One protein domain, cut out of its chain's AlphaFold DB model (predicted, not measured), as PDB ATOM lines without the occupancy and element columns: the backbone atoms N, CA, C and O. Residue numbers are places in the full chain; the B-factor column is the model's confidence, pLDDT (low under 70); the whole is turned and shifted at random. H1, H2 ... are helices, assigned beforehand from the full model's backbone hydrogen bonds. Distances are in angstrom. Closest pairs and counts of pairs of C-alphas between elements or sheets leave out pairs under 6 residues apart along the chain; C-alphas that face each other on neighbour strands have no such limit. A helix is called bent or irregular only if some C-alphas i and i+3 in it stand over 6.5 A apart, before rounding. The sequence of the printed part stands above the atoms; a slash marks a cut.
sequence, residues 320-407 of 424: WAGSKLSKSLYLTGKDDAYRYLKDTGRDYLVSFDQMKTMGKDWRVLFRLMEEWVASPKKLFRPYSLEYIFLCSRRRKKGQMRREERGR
ATOM      1  N   TRP A 320     137.077 115.519 171.675       85.75
ATOM      2  CA  TRP A 320     136.678 116.608 170.780       85.75
ATOM      3  C   TRP A 320     136.156 116.110 169.423       85.75
ATOM      4  O   TRP A 320     135.383 116.825 168.791       85.75
ATOM      5  N   ALA A 321     136.553 114.907 168.992       86.69
ATOM      6  CA  ALA A 321     136.117 114.287 167.745       86.69
ATOM      7  C   ALA A 321     134.794 113.519 167.908       86.69
ATOM      8  O   ALA A 321     134.236 113.030 166.929       86.69
ATOM      9  N   GLY A 322     134.279 113.410 169.137       87.69
ATOM     10  CA  GLY A 322     133.110 112.590 169.451       87.69
ATOM     11  C   GLY A 322     133.451 111.118 169.692       87.69
ATOM     12  O   GLY A 322     132.544 110.307 169.882       87.69
ATOM     13  N   SER A 323     134.737 110.768 169.744       85.75
ATOM     14  CA  SER A 323     135.186 109.406 170.002       85.75
ATOM     15  C   SER A 323     135.140 109.086 171.490       85.75
ATOM     16  O   SER A 323     135.491 109.898 172.350       85.75
ATOM     17  N   LYS A 324     134.719 107.860 171.808       86.19
ATOM     18  CA  LYS A 324     134.736 107.339 173.175       86.19
ATOM     19  C   LYS A 324     136.161 107.374 173.725       86.19
ATOM     20  O   LYS A 324     137.092 106.866 173.101       86.19
ATOM     21  N   LEU A 325     136.314 107.893 174.940       82.38
ATOM     22  CA  LEU A 325     137.598 107.849 175.627       82.38
ATOM     23  C   LEU A 325     138.049 106.403 175.855       82.38
ATOM     24  O   LEU A 325     137.281 105.578 176.344       82.38
ATOM     25  N   SER A 326     139.307 106.099 175.538       73.62
ATOM     26  CA  SER A 326     139.862 104.752 175.636       73.62
ATOM     27  C   SER A 326     141.011 104.675 176.630       73.62
ATOM     28  O   SER A 326     142.014 105.384 176.533       73.62
ATOM     29  N   LYS A 327     140.895 103.721 177.559       68.56
ATOM     30  CA  LYS A 327     141.963 103.389 178.502       68.56
ATOM     31  C   LYS A 327     143.207 102.871 177.774       68.56
ATOM     32  O   LYS A 327     144.315 103.191 178.192       68.56
ATOM     33  N   SER A 328     143.051 102.089 176.702       66.75
ATOM     34  CA  SER A 328     144.201 101.577 175.946       66.75
ATOM     35  C   SER A 328     144.937 102.705 175.232       66.75
ATOM     36  O   SER A 328     146.160 102.741 175.305       66.75
ATOM     37  N   LEU A 329     144.225 103.666 174.639       70.00
ATOM     38  CA  LEU A 329     144.847 104.833 174.001       70.00
ATOM     39  C   LEU A 329     145.585 105.703 175.025       70.00
ATOM     40  O   LEU A 329     146.719 106.111 174.792       70.00
ATOM     41  N   TYR A 330     144.995 105.904 176.206       66.31
ATOM     42  CA  TYR A 330     145.651 106.639 177.287       66.31
ATOM     43  C   TYR A 330     146.899 105.921 177.833       66.31
ATOM     44  O   TYR A 330     147.926 106.558 178.059       66.31
ATOM     45  N   LEU A 331     146.825 104.602 178.060       63.28
ATOM     46  CA  LEU A 331     147.889 103.843 178.732       63.28
ATOM     47  C   LEU A 331     149.002 103.356 177.809       63.28
ATOM     48  O   LEU A 331     150.140 103.242 178.254       63.28
ATOM     49  N   THR A 332     148.688 102.995 176.566       58.16
ATOM     50  CA  THR A 332     149.690 102.406 175.665       58.16
ATOM     51  C   THR A 332     150.617 103.453 175.070       58.16
ATOM     52  O   THR A 332     151.635 103.075 174.497       58.16
ATOM     53  N   GLY A 333     150.289 104.746 175.196       55.72
ATOM     54  CA  GLY A 333     151.094 105.840 174.653       55.72
ATOM     55  C   GLY A 333     151.267 105.781 173.134       55.72
ATOM     56  O   GLY A 333     152.015 106.588 172.592       55.72
ATOM     57  N   LYS A 334     150.590 104.841 172.455       51.31
ATOM     58  CA  LYS A 334     150.560 104.751 171.003       51.31
ATOM     59  C   LYS A 334     149.860 106.013 170.503       51.31
ATOM     60  O   LYS A 334     148.698 106.251 170.816       51.31
ATOM     61  N   ASP A 335     150.637 106.841 169.818       55.97
ATOM     62  CA  ASP A 335     150.207 108.000 169.032       55.97
ATOM     63  C   ASP A 335     149.755 109.247 169.793       55.97
ATOM     64  O   ASP A 335     149.120 110.115 169.205       55.97
ATOM     65  N   ASP A 336     150.102 109.387 171.079       69.94
ATOM     66  CA  ASP A 336     149.847 110.631 171.824       69.94
ATOM     67  C   ASP A 336     148.375 111.094 171.695       69.94
ATOM     68  O   ASP A 336     148.076 112.282 171.600       69.94
ATOM     69  N   ALA A 337     147.437 110.133 171.664       72.19
ATOM     70  CA  ALA A 337     146.032 110.345 171.286       72.19
ATOM     71  C   ALA A 337     145.318 111.434 172.113       72.19
ATOM     72  O   ALA A 337     144.338 112.038 171.682       72.19
ATOM     73  N   TYR A 338     145.840 111.719 173.310       80.00
ATOM     74  CA  TYR A 338     145.361 112.763 174.209       80.00
ATOM     75  C   TYR A 338     146.400 113.872 174.468       80.00
ATOM     76  O   TYR A 338     146.279 114.584 175.470       80.00
ATOM     77  N   ARG A 339     147.408 114.061 173.595       83.69
ATOM     78  CA  ARG A 339     148.433 115.120 173.730       83.69
ATOM     79  C   ARG A 339     147.798 116.482 173.900       83.69
ATOM     80  O   ARG A 339     148.155 117.216 174.807       83.69
ATOM     81  N   TYR A 340     146.784 116.765 173.086       85.81
ATOM     82  CA  TYR A 340     146.078 118.041 173.098       85.81
ATOM     83  C   TYR A 340     145.514 118.390 174.489       85.81
ATOM     84  O   TYR A 340     145.423 119.566 174.844       85.81
ATOM     85  N   LEU A 341     145.155 117.392 175.312       88.00
ATOM     86  CA  LEU A 341     144.748 117.627 176.697       88.00
ATOM     87  C   LEU A 341     145.943 118.020 177.561       88.00
ATOM     88  O   LEU A 341     145.828 118.967 178.330       88.00
ATOM     89  N   LYS A 342     147.091 117.353 177.422       85.81
ATOM     90  CA  LYS A 342     148.323 117.723 178.139       85.81
ATOM     91  C   LYS A 342     148.794 119.121 177.741       85.81
ATOM     92  O   LYS A 342     149.000 119.955 178.618       85.81
ATOM     93  N   ASP A 343     148.852 119.400 176.440       88.50
ATOM     94  CA  ASP A 343     149.294 120.682 175.874       88.50
ATOM     95  C   ASP A 343     148.427 121.854 176.355       88.50
ATOM     96  O   ASP A 343     148.887 122.988 176.465       88.50
ATOM     97  N   THR A 344     147.162 121.584 176.688       87.75
ATOM     98  CA  THR A 344     146.224 122.588 177.209       87.75
ATOM     99  C   THR A 344     146.059 122.556 178.732       87.75
ATOM    100  O   THR A 344     145.242 123.313 179.268       87.75
ATOM    101  N   GLY A 345     146.810 121.709 179.448       87.88
ATOM    102  CA  GLY A 345     146.715 121.542 180.905       87.88
ATOM    103  C   GLY A 345     145.370 120.970 181.379       87.88
ATOM    104  O   GLY A 345     144.864 121.346 182.441       87.88
ATOM    105  N   ARG A 346     144.750 120.123 180.552       89.38
ATOM    106  CA  ARG A 346     143.419 119.506 180.707       89.38
ATOM    107  C   ARG A 346     143.462 117.977 180.787       89.38
ATOM    108  O   ARG A 346     142.413 117.340 180.759       89.38
ATOM    109  N   ASP A 347     144.640 117.377 180.896       86.25
ATOM    110  CA  ASP A 347     144.840 115.930 181.044       86.25
ATOM    111  C   ASP A 347     144.167 115.352 182.299       86.25
ATOM    112  O   ASP A 347     143.702 114.214 182.289       86.25
ATOM    113  N   TYR A 348     143.952 116.177 183.323       86.12
ATOM    114  CA  TYR A 348     143.147 115.812 184.491       86.12
ATOM    115  C   TYR A 348     141.702 115.390 184.166       86.12
ATOM    116  O   TYR A 348     141.049 114.753 184.987       86.12
ATOM    117  N   LEU A 349     141.164 115.745 182.995       86.50
ATOM    118  CA  LEU A 349     139.800 115.382 182.602       86.50
ATOM    119  C   LEU A 349     139.634 113.891 182.278       86.50
ATOM    120  O   LEU A 349     138.512 113.393 182.314       86.50
ATOM    121  N   VAL A 350     140.724 113.179 181.982       83.38
ATOM    122  CA  VAL A 350     140.694 111.732 181.700       83.38
ATOM    123  C   VAL A 350     141.091 110.883 182.911       83.38
ATOM    124  O   VAL A 350     141.128 109.657 182.819       83.38
ATOM    125  N   SER A 351     141.378 111.512 184.057       79.31
ATOM    126  CA  SER A 351     141.769 110.824 185.289       79.31
ATOM    127  C   SER A 351     141.197 111.508 186.528       79.31
ATOM    128  O   SER A 351     141.608 112.606 186.896       79.31
ATOM    129  N   PHE A 352     140.280 110.819 187.214       78.25
ATOM    130  CA  PHE A 352     139.689 111.282 188.471       78.25
ATOM    131  C   PHE A 352     140.762 111.548 189.534       78.25
ATOM    132  O   PHE A 352     140.766 112.603 190.163       78.25
ATOM    133  N   ASP A 353     141.740 110.645 189.659       77.69
ATOM    134  CA  ASP A 353     142.860 110.796 190.590       77.69
ATOM    135  C   ASP A 353     143.646 112.085 190.301       77.69
ATOM    136  O   ASP A 353     143.901 112.869 191.213       77.69
ATOM    137  N   GLN A 354     143.973 112.362 189.030       81.88
ATOM    138  CA  GLN A 354     144.659 113.606 188.662       81.88
ATOM    139  C   GLN A 354     143.790 114.840 188.908       81.88
ATOM    140  O   GLN A 354     144.298 115.854 189.387       81.88
ATOM    141  N   MET A 355     142.485 114.759 188.626       86.50
ATOM    142  CA  MET A 355     141.532 115.827 188.930       86.50
ATOM    143  C   MET A 355     141.594 116.201 190.416       86.50
ATOM    144  O   MET A 355     141.685 117.390 190.736       86.50
ATOM    145  N   LYS A 356     141.657 115.206 191.311       82.81
ATOM    146  CA  LYS A 356     141.829 115.435 192.753       82.81
ATOM    147  C   LYS A 356     143.208 115.978 193.108       82.81
ATOM    148  O   LYS A 356     143.291 116.998 193.786       82.81
ATOM    149  N   THR A 357     144.286 115.347 192.636       85.88
ATOM    150  CA  THR A 357     145.664 115.778 192.935       85.88
ATOM    151  C   THR A 357     145.915 117.225 192.510       85.88
ATOM    152  O   THR A 357     146.632 117.955 193.186       85.88
ATOM    153  N   MET A 358     145.289 117.670 191.421       87.06
ATOM    154  CA  MET A 358     145.396 119.042 190.920       87.06
ATOM    155  C   MET A 358     144.393 120.020 191.558       87.06
ATOM    156  O   MET A 358     144.257 121.148 191.072       87.06
ATOM    157  N   GLY A 359     143.650 119.605 192.591       87.44
ATOM    158  CA  GLY A 359     142.665 120.441 193.286       87.44
ATOM    159  C   GLY A 359     141.533 120.938 192.379       87.44
ATOM    160  O   GLY A 359     141.011 122.040 192.567       87.44
ATOM    161  N   LYS A 360     141.191 120.180 191.331       88.94
ATOM    162  CA  LYS A 360     140.090 120.521 190.423       88.94
ATOM    163  C   LYS A 360     138.764 120.071 191.037       88.94
ATOM    164  O   LYS A 360     138.697 119.093 191.774       88.94
ATOM    165  N   ASP A 361     137.692 120.791 190.712       86.69
ATOM    166  CA  ASP A 361     136.352 120.479 191.213       86.69
ATOM    167  C   ASP A 361     135.767 119.254 190.499       86.69
ATOM    168  O   ASP A 361     135.124 119.372 189.454       86.69
ATOM    169  N   TRP A 362     135.985 118.077 191.080       85.12
ATOM    170  CA  TRP A 362     135.470 116.804 190.581       85.12
ATOM    171  C   TRP A 362     133.958 116.640 190.766       85.12
ATOM    172  O   TRP A 362     133.327 115.889 190.019       85.12
ATOM    173  N   ARG A 363     133.334 117.421 191.663       85.31
ATOM    174  CA  ARG A 363     131.874 117.419 191.871       85.31
ATOM    175  C   ARG A 363     131.110 117.898 190.634       85.31
ATOM    176  O   ARG A 363     129.892 117.780 190.575       85.31
ATOM    177  N   VAL A 364     131.805 118.429 189.622       86.75
ATOM    178  CA  VAL A 364     131.222 118.689 188.300       86.75
ATOM    179  C   VAL A 364     130.619 117.430 187.674       86.75
ATOM    180  O   VAL A 364     129.587 117.541 187.018       86.75
ATOM    181  N   LEU A 365     131.217 116.257 187.903       84.69
ATOM    182  CA  LEU A 365     130.705 114.981 187.400       84.69
ATOM    183  C   LEU A 365     129.426 114.575 188.137       84.69
ATOM    184  O   LEU A 365     128.458 114.180 187.500       84.69
ATOM    185  N   PHE A 366     129.392 114.753 189.459       81.81
ATOM    186  CA  PHE A 366     128.208 114.478 190.272       81.81
ATOM    187  C   PHE A 366     127.020 115.352 189.865       81.81
ATOM    188  O   PHE A 366     125.957 114.843 189.527       81.81
ATOM    189  N   ARG A 367     127.235 116.667 189.750       84.88
ATOM    190  CA  ARG A 367     126.191 117.601 189.296       84.88
ATOM    191  C   ARG A 367     125.690 117.302 187.889       84.88
ATOM    192  O   ARG A 367     124.530 117.548 187.577       84.88
ATOM    193  N   LEU A 368     126.561 116.782 187.023       84.75
ATOM    194  CA  LEU A 368     126.147 116.347 185.697       84.75
ATOM    195  C   LEU A 368     125.134 115.198 185.782       84.75
ATOM    196  O   LEU A 368     124.171 115.201 185.024       84.75
ATOM    197  N   MET A 369     125.330 114.266 186.719       80.31
ATOM    198  CA  MET A 369     124.397 113.169 186.981       80.31
ATOM    199  C   MET A 369     123.099 113.659 187.633       80.31
ATOM    200  O   MET A 369     122.025 113.255 187.195       80.31
ATOM    201  N   GLU A 370     123.156 114.587 188.593       79.44
ATOM    202  CA  GLU A 370     121.944 115.223 189.151       79.44
ATOM    203  C   GLU A 370     121.099 115.872 188.046       79.44
ATOM    204  O   GLU A 370     119.878 115.744 188.004       79.44
ATOM    205  N   GLU A 371     121.758 116.530 187.089       78.75
ATOM    206  CA  GLU A 371     121.092 117.106 185.928       78.75
ATOM    207  C   GLU A 371     120.449 116.053 185.015       78.75
ATOM    208  O   GLU A 371     119.466 116.376 184.342       78.75
ATOM    209  N   TRP A 372     120.993 114.836 184.948       79.06
ATOM    210  CA  TRP A 372     120.384 113.730 184.204       79.06
ATOM    211  C   TRP A 372     119.063 113.310 184.832       79.06
ATOM    212  O   TRP A 372     118.081 113.159 184.111       79.06
ATOM    213  N   VAL A 373     119.030 113.198 186.160       72.25
ATOM    214  CA  VAL A 373     117.819 112.859 186.918       72.25
ATOM    215  C   VAL A 373     116.786 113.983 186.812       72.25
ATOM    216  O   VAL A 373     115.638 113.740 186.450       72.25
ATOM    217  N   ALA A 374     117.202 115.232 187.034       74.31
ATOM    218  CA  ALA A 374     116.310 116.390 186.979       74.31
ATOM    219  C   ALA A 374     115.805 116.713 185.559       74.31
ATOM    220  O   ALA A 374     114.782 117.375 185.388       74.31
ATOM    221  N   SER A 375     116.532 116.301 184.515       76.31
ATOM    222  CA  SER A 375     116.148 116.537 183.123       76.31
ATOM    223  C   SER A 375     116.487 115.324 182.249       76.31
ATOM    224  O   SER A 375     117.495 115.351 181.537       76.31
ATOM    225  N   PRO A 376     115.624 114.289 182.225       74.06
ATOM    226  CA  PRO A 376     115.921 112.984 181.618       74.06
ATOM    227  C   PRO A 376     116.369 113.020 180.155       74.06
ATOM    228  O   PRO A 376     117.167 112.189 179.736       74.06
ATOM    229  N   LYS A 377     115.972 114.036 179.377       77.81
ATOM    230  CA  LYS A 377     116.484 114.265 178.008       77.81
ATOM    231  C   LYS A 377     118.017 114.325 177.919       77.81
ATOM    232  O   LYS A 377     118.590 114.128 176.852       77.81
ATOM    233  N   LYS A 378     118.691 114.620 179.031       78.31
ATOM    234  CA  LYS A 378     120.148 114.664 179.153       78.31
ATOM    235  C   LYS A 378     120.803 113.273 179.212       78.31
ATOM    236  O   LYS A 378     121.994 113.189 178.935       78.31
ATOM    237  N   LEU A 379     120.048 112.206 179.490       73.19
ATOM    238  CA  LEU A 379     120.531 110.819 179.426       73.19
ATOM    239  C   LEU A 379     120.745 110.323 177.988       73.19
ATOM    240  O   LEU A 379     121.530 109.412 177.758       73.19
ATOM    241  N   PHE A 380     120.091 110.936 177.002       79.25
ATOM    242  CA  PHE A 380     120.077 110.446 175.619       79.25
ATOM    243  C   PHE A 380     121.094 111.155 174.713       79.25
ATOM    244  O   PHE A 380     120.836 111.383 173.533       79.25
ATOM    245  N   ARG A 381     122.249 111.562 175.257       84.44
ATOM    246  CA  ARG A 381     123.305 112.240 174.485       84.44
ATOM    247  C   ARG A 381     124.701 112.015 175.068       84.44
ATOM    248  O   ARG A 381     124.816 111.891 176.283       84.44
ATOM    249  N   PRO A 382     125.764 112.033 174.248       90.19
ATOM    250  CA  PRO A 382     127.137 112.015 174.740       90.19
ATOM    251  C   PRO A 382     127.561 113.368 175.340       90.19
ATOM    252  O   PRO A 382     126.987 114.420 175.036       90.19
ATOM    253  N   TYR A 383     128.610 113.341 176.162       91.06
ATOM    254  CA  TYR A 383     129.209 114.514 176.801       91.06
ATOM    255  C   TYR A 383     130.676 114.653 176.420       91.06
ATOM    256  O   TYR A 383     131.492 113.800 176.755       91.06
ATOM    257  N   SER A 384     131.036 115.747 175.752       92.00
ATOM    258  CA  SER A 384     132.439 115.992 175.430       92.00
ATOM    259  C   SER A 384     133.240 116.408 176.665       92.00
ATOM    260  O   SER A 384     132.725 117.059 177.582       92.00
ATOM    261  N   LEU A 385     134.537 116.105 176.661       91.25
ATOM    262  CA  LEU A 385     135.469 116.638 177.656       91.25
ATOM    263  C   LEU A 385     135.436 118.171 177.726       91.25
ATOM    264  O   LEU A 385     135.529 118.743 178.813       91.25
ATOM    265  N   GLU A 386     135.239 118.840 176.587       90.88
ATOM    266  CA  GLU A 386     135.108 120.297 176.538       90.88
ATOM    267  C   GLU A 386     133.866 120.784 177.290       90.88
ATOM    268  O   GLU A 386     133.932 121.761 178.037       90.88
ATOM    269  N   TYR A 387     132.737 120.081 177.165       91.75
ATOM    270  CA  TYR A 387     131.531 120.417 177.917       91.75
ATOM    271  C   TYR A 387     131.779 120.332 179.431       91.75
ATOM    272  O   TYR A 387     131.465 121.272 180.167       91.75
ATOM    273  N   ILE A 388     132.407 119.247 179.894       90.56
ATOM    274  CA  ILE A 388     132.749 119.053 181.313       90.56
ATOM    275  C   ILE A 388     133.703 120.159 181.793       90.56
ATOM    276  O   ILE A 388     133.492 120.766 182.851       90.56
ATOM    277  N   PHE A 389     134.714 120.488 180.986       90.81
ATOM    278  CA  PHE A 389     135.634 121.589 181.255       90.81
ATOM    279  C   PHE A 389     134.902 122.928 181.412       90.81
ATOM    280  O   PHE A 389     135.113 123.637 182.402       90.81
ATOM    281  N   LEU A 390     134.000 123.273 180.493       90.12
ATOM    282  CA  LEU A 390     133.226 124.516 180.556       90.12
ATOM    283  C   LEU A 390     132.321 124.568 181.794       90.12
ATOM    284  O   LEU A 390     132.251 125.615 182.450       90.12
ATOM    285  N   CYS A 391     131.693 123.450 182.163       86.88
ATOM    286  CA  CYS A 391     130.913 123.339 183.396       86.88
ATOM    287  C   CYS A 391     131.762 123.631 184.642       86.88
ATOM    288  O   CYS A 391     131.322 124.373 185.525       86.88
ATOM    289  N   SER A 392     133.011 123.153 184.677       83.88
ATOM    290  CA  SER A 392     133.937 123.438 185.784       83.88
ATOM    291  C   SER A 392     134.321 124.929 185.882       83.88
ATOM    292  O   SER A 392     134.554 125.446 186.977       83.88
ATOM    293  N   ARG A 393     134.338 125.671 184.759       81.38
ATOM    294  CA  ARG A 393     134.708 127.104 184.729       81.38
ATOM    295  C   ARG A 393     133.547 128.058 184.997       81.38
ATOM    296  O   ARG A 393     133.756 129.091 185.638       81.38
ATOM    297  N   ARG A 394     132.337 127.755 184.507       70.38
ATOM    298  CA  ARG A 394     131.161 128.644 184.635       70.38
ATOM    299  C   ARG A 394     130.838 128.974 186.096       70.38
ATOM    300  O   ARG A 394     130.478 130.112 186.393       70.38
ATOM    301  N   ARG A 395     131.053 128.035 187.023       62.47
ATOM    302  CA  ARG A 395     130.824 128.278 188.455       62.47
ATOM    303  C   ARG A 395     131.940 129.034 189.166       62.47
ATOM    304  O   ARG A 395     131.594 129.853 190.007       62.47
ATOM    305  N   LYS A 396     133.218 128.912 188.773       58.41
ATOM    306  CA  LYS A 396     134.264 129.812 189.307       58.41
ATOM    307  C   LYS A 396     133.894 131.277 189.077       58.41
ATOM    308  O   LYS A 396     133.999 132.082 189.990       58.41
ATOM    309  N   LYS A 397     133.359 131.609 187.896       55.62
ATOM    310  CA  LYS A 397     132.873 132.967 187.596       55.62
ATOM    311  C   LYS A 397     131.609 133.346 188.382       55.62
ATOM    312  O   LYS A 397     131.489 134.493 188.794       55.62
ATOM    313  N   GLY A 398     130.669 132.420 188.594       57.75
ATOM    314  CA  GLY A 398     129.442 132.673 189.367       57.75
ATOM    315  C   GLY A 398     129.673 132.838 190.876       57.75
ATOM    316  O   GLY A 398     129.073 133.715 191.492       57.75
ATOM    317  N   GLN A 399     130.572 132.036 191.447       54.19
ATOM    318  CA  GLN A 399     130.985 132.091 192.850       54.19
ATOM    319  C   GLN A 399     131.829 133.341 193.121       54.19
ATOM    320  O   GLN A 399     131.484 134.116 194.004       54.19
ATOM    321  N   MET A 400     132.806 133.634 192.254       52.50
ATOM    322  CA  MET A 400     133.608 134.859 192.323       52.50
ATOM    323  C   MET A 400     132.730 136.114 192.172       52.50
ATOM    324  O   MET A 400     132.856 137.032 192.968       52.50
ATOM    325  N   ARG A 401     131.734 136.132 191.265       53.31
ATOM    326  CA  ARG A 401     130.751 137.238 191.167       53.31
ATOM    327  C   ARG A 401     129.846 137.373 192.399       53.31
ATOM    328  O   ARG A 401     129.422 138.485 192.706       53.31
ATOM    329  N   ARG A 402     129.499 136.273 193.081       51.19
ATOM    330  CA  ARG A 402     128.732 136.311 194.343       51.19
ATOM    331  C   ARG A 402     129.584 136.851 195.492       51.19
ATOM    332  O   ARG A 402     129.084 137.681 196.243       51.19
ATOM    333  N   GLU A 403     130.850 136.462 195.579       52.78
ATOM    334  CA  GLU A 403     131.815 136.982 196.558       52.78
ATOM    335  C   GLU A 403     132.140 138.465 196.313       52.78
ATOM    336  O   GLU A 403     132.185 139.255 197.253       52.78
ATOM    337  N   GLU A 404     132.263 138.883 195.052       54.72
ATOM    338  CA  GLU A 404     132.477 140.284 194.666       54.72
ATOM    339  C   GLU A 404     131.242 141.154 194.958       54.72
ATOM    340  O   GLU A 404     131.366 142.279 195.443       54.72
ATOM    341  N   ARG A 405     130.028 140.622 194.739       53.88
ATOM    342  CA  ARG A 405     128.773 141.273 195.161       53.88
ATOM    343  C   ARG A 405     128.614 141.300 196.683       53.88
ATOM    344  O   ARG A 405     128.096 142.284 197.199       53.88
ATOM    345  N   GLY A 406     129.070 140.266 197.389       49.19
ATOM    346  CA  GLY A 406     129.118 140.226 198.852       49.19
ATOM    347  C   GLY A 406     130.058 141.290 199.423       49.19
ATOM    348  O   GLY A 406     129.644 142.063 200.281       49.19
ATOM    349  N   ARG A 407     131.269 141.423 198.860       53.53
ATOM    350  CA  ARG A 407     132.242 142.469 199.229       53.53
ATOM    351  C   ARG A 407     131.778 143.886 198.891       53.53
ATOM    352  O   ARG A 407     132.032 144.811 199.655       53.53
TER     353      ARG A 407
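What this domain is: This is residues 320 to 407 of the 424 residues of an uncharacterized protein of Grifola frondosa (UniProt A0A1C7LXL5). One long helix, H7, is met near its first residues by H5, which stands about perpendicular to it; H6 turns the chain back at the far end of H5, and residues 381 to 384 return to H7, closing a narrow loop. The short helices H1 to H4 wind loosely beside this, with H1 far out, and residues 397 to 407 of H7 stick out as a tail that adds to the length. The printed part has 88 residues with seven named helices, H1 to H7 in that order, and no named strand; the class is all helix. The whole is loose, with a radius of gyration of the C-alphas of 15.3 A, and elongated, spanning 50 by 31 by 21 A.

How they stand to each other: H1, residues 327 to 332, touches no helix; it is apart from H3, residues 347 to 350, but only just, at 8.4 A. H2, residues 339 to 343, is close to H3 but not clearly touching, the closest C-alphas being those of Leu 341 and Asp 347, 4.7 A apart. H3 and H4, residues 352 to 357, touch only at the corner, where the closest C-alphas, of Tyr 348 and Met 355, are 4.7 A apart. H5, residues 363 to 374, touches H6, residues 376 to 380, only at the corner and only just, with 3 pairs of C-alphas within 8 A; H5 touches H6 with residues 371 to 372 alone, and the closest C-alphas, of Trp 372 and Lys 378, are 5.1 A apart. H7, residues 385 to 407, touches H5 with residues 388 to 392 alone, against residues 364 to 365 of H5. Their closest C-alphas, of Val 364 and Ser 392, are 6.0 A apart, and their lines are about perpendicular at 80 degrees. H3 and H7 are close but not clearly touching, with the C-alphas of Leu 349 and Leu 385 closest at 6.7 A. Every O i to N i+4 pair is within hydrogen-bond range in H1, H2, H4 and H5, against 17 of 19 in H7; H6 has 0 of 1, with 1 of 2 O i to N i+3 pairs within range, and H3 is too short for an O i to N i+4 pair.

Where its parts are: H1 begins at C-alpha 327, (141.963, 103.389, 178.502). H5 measures 16.3 A from first to last C-alpha and begins at C-alpha 363, (131.874, 117.419, 191.871). H7 measures 33.8 A and ends at C-alpha 407, (132.242, 142.469, 199.229); it is neither bent nor irregular, but only just: C-alphas 392 and 395 are 6.3 A apart. The shorter helices measure 8.3 A in H1, 6.0 A in H2, 5.9 A in H3, 8.7 A in H4 and 7.7 A in H6.

The domain as a whole: The two C-alphas farthest apart, of Lys 334 and Arg 407, are 50.5 A apart. Residues 331 to 336 and 397 to 407 stand free. The printed part has no cut and no long link. Mean pLDDT of the printed part is 77.0, and residues 327 to 328, 330 to 336 and 395 to 407 are under 70.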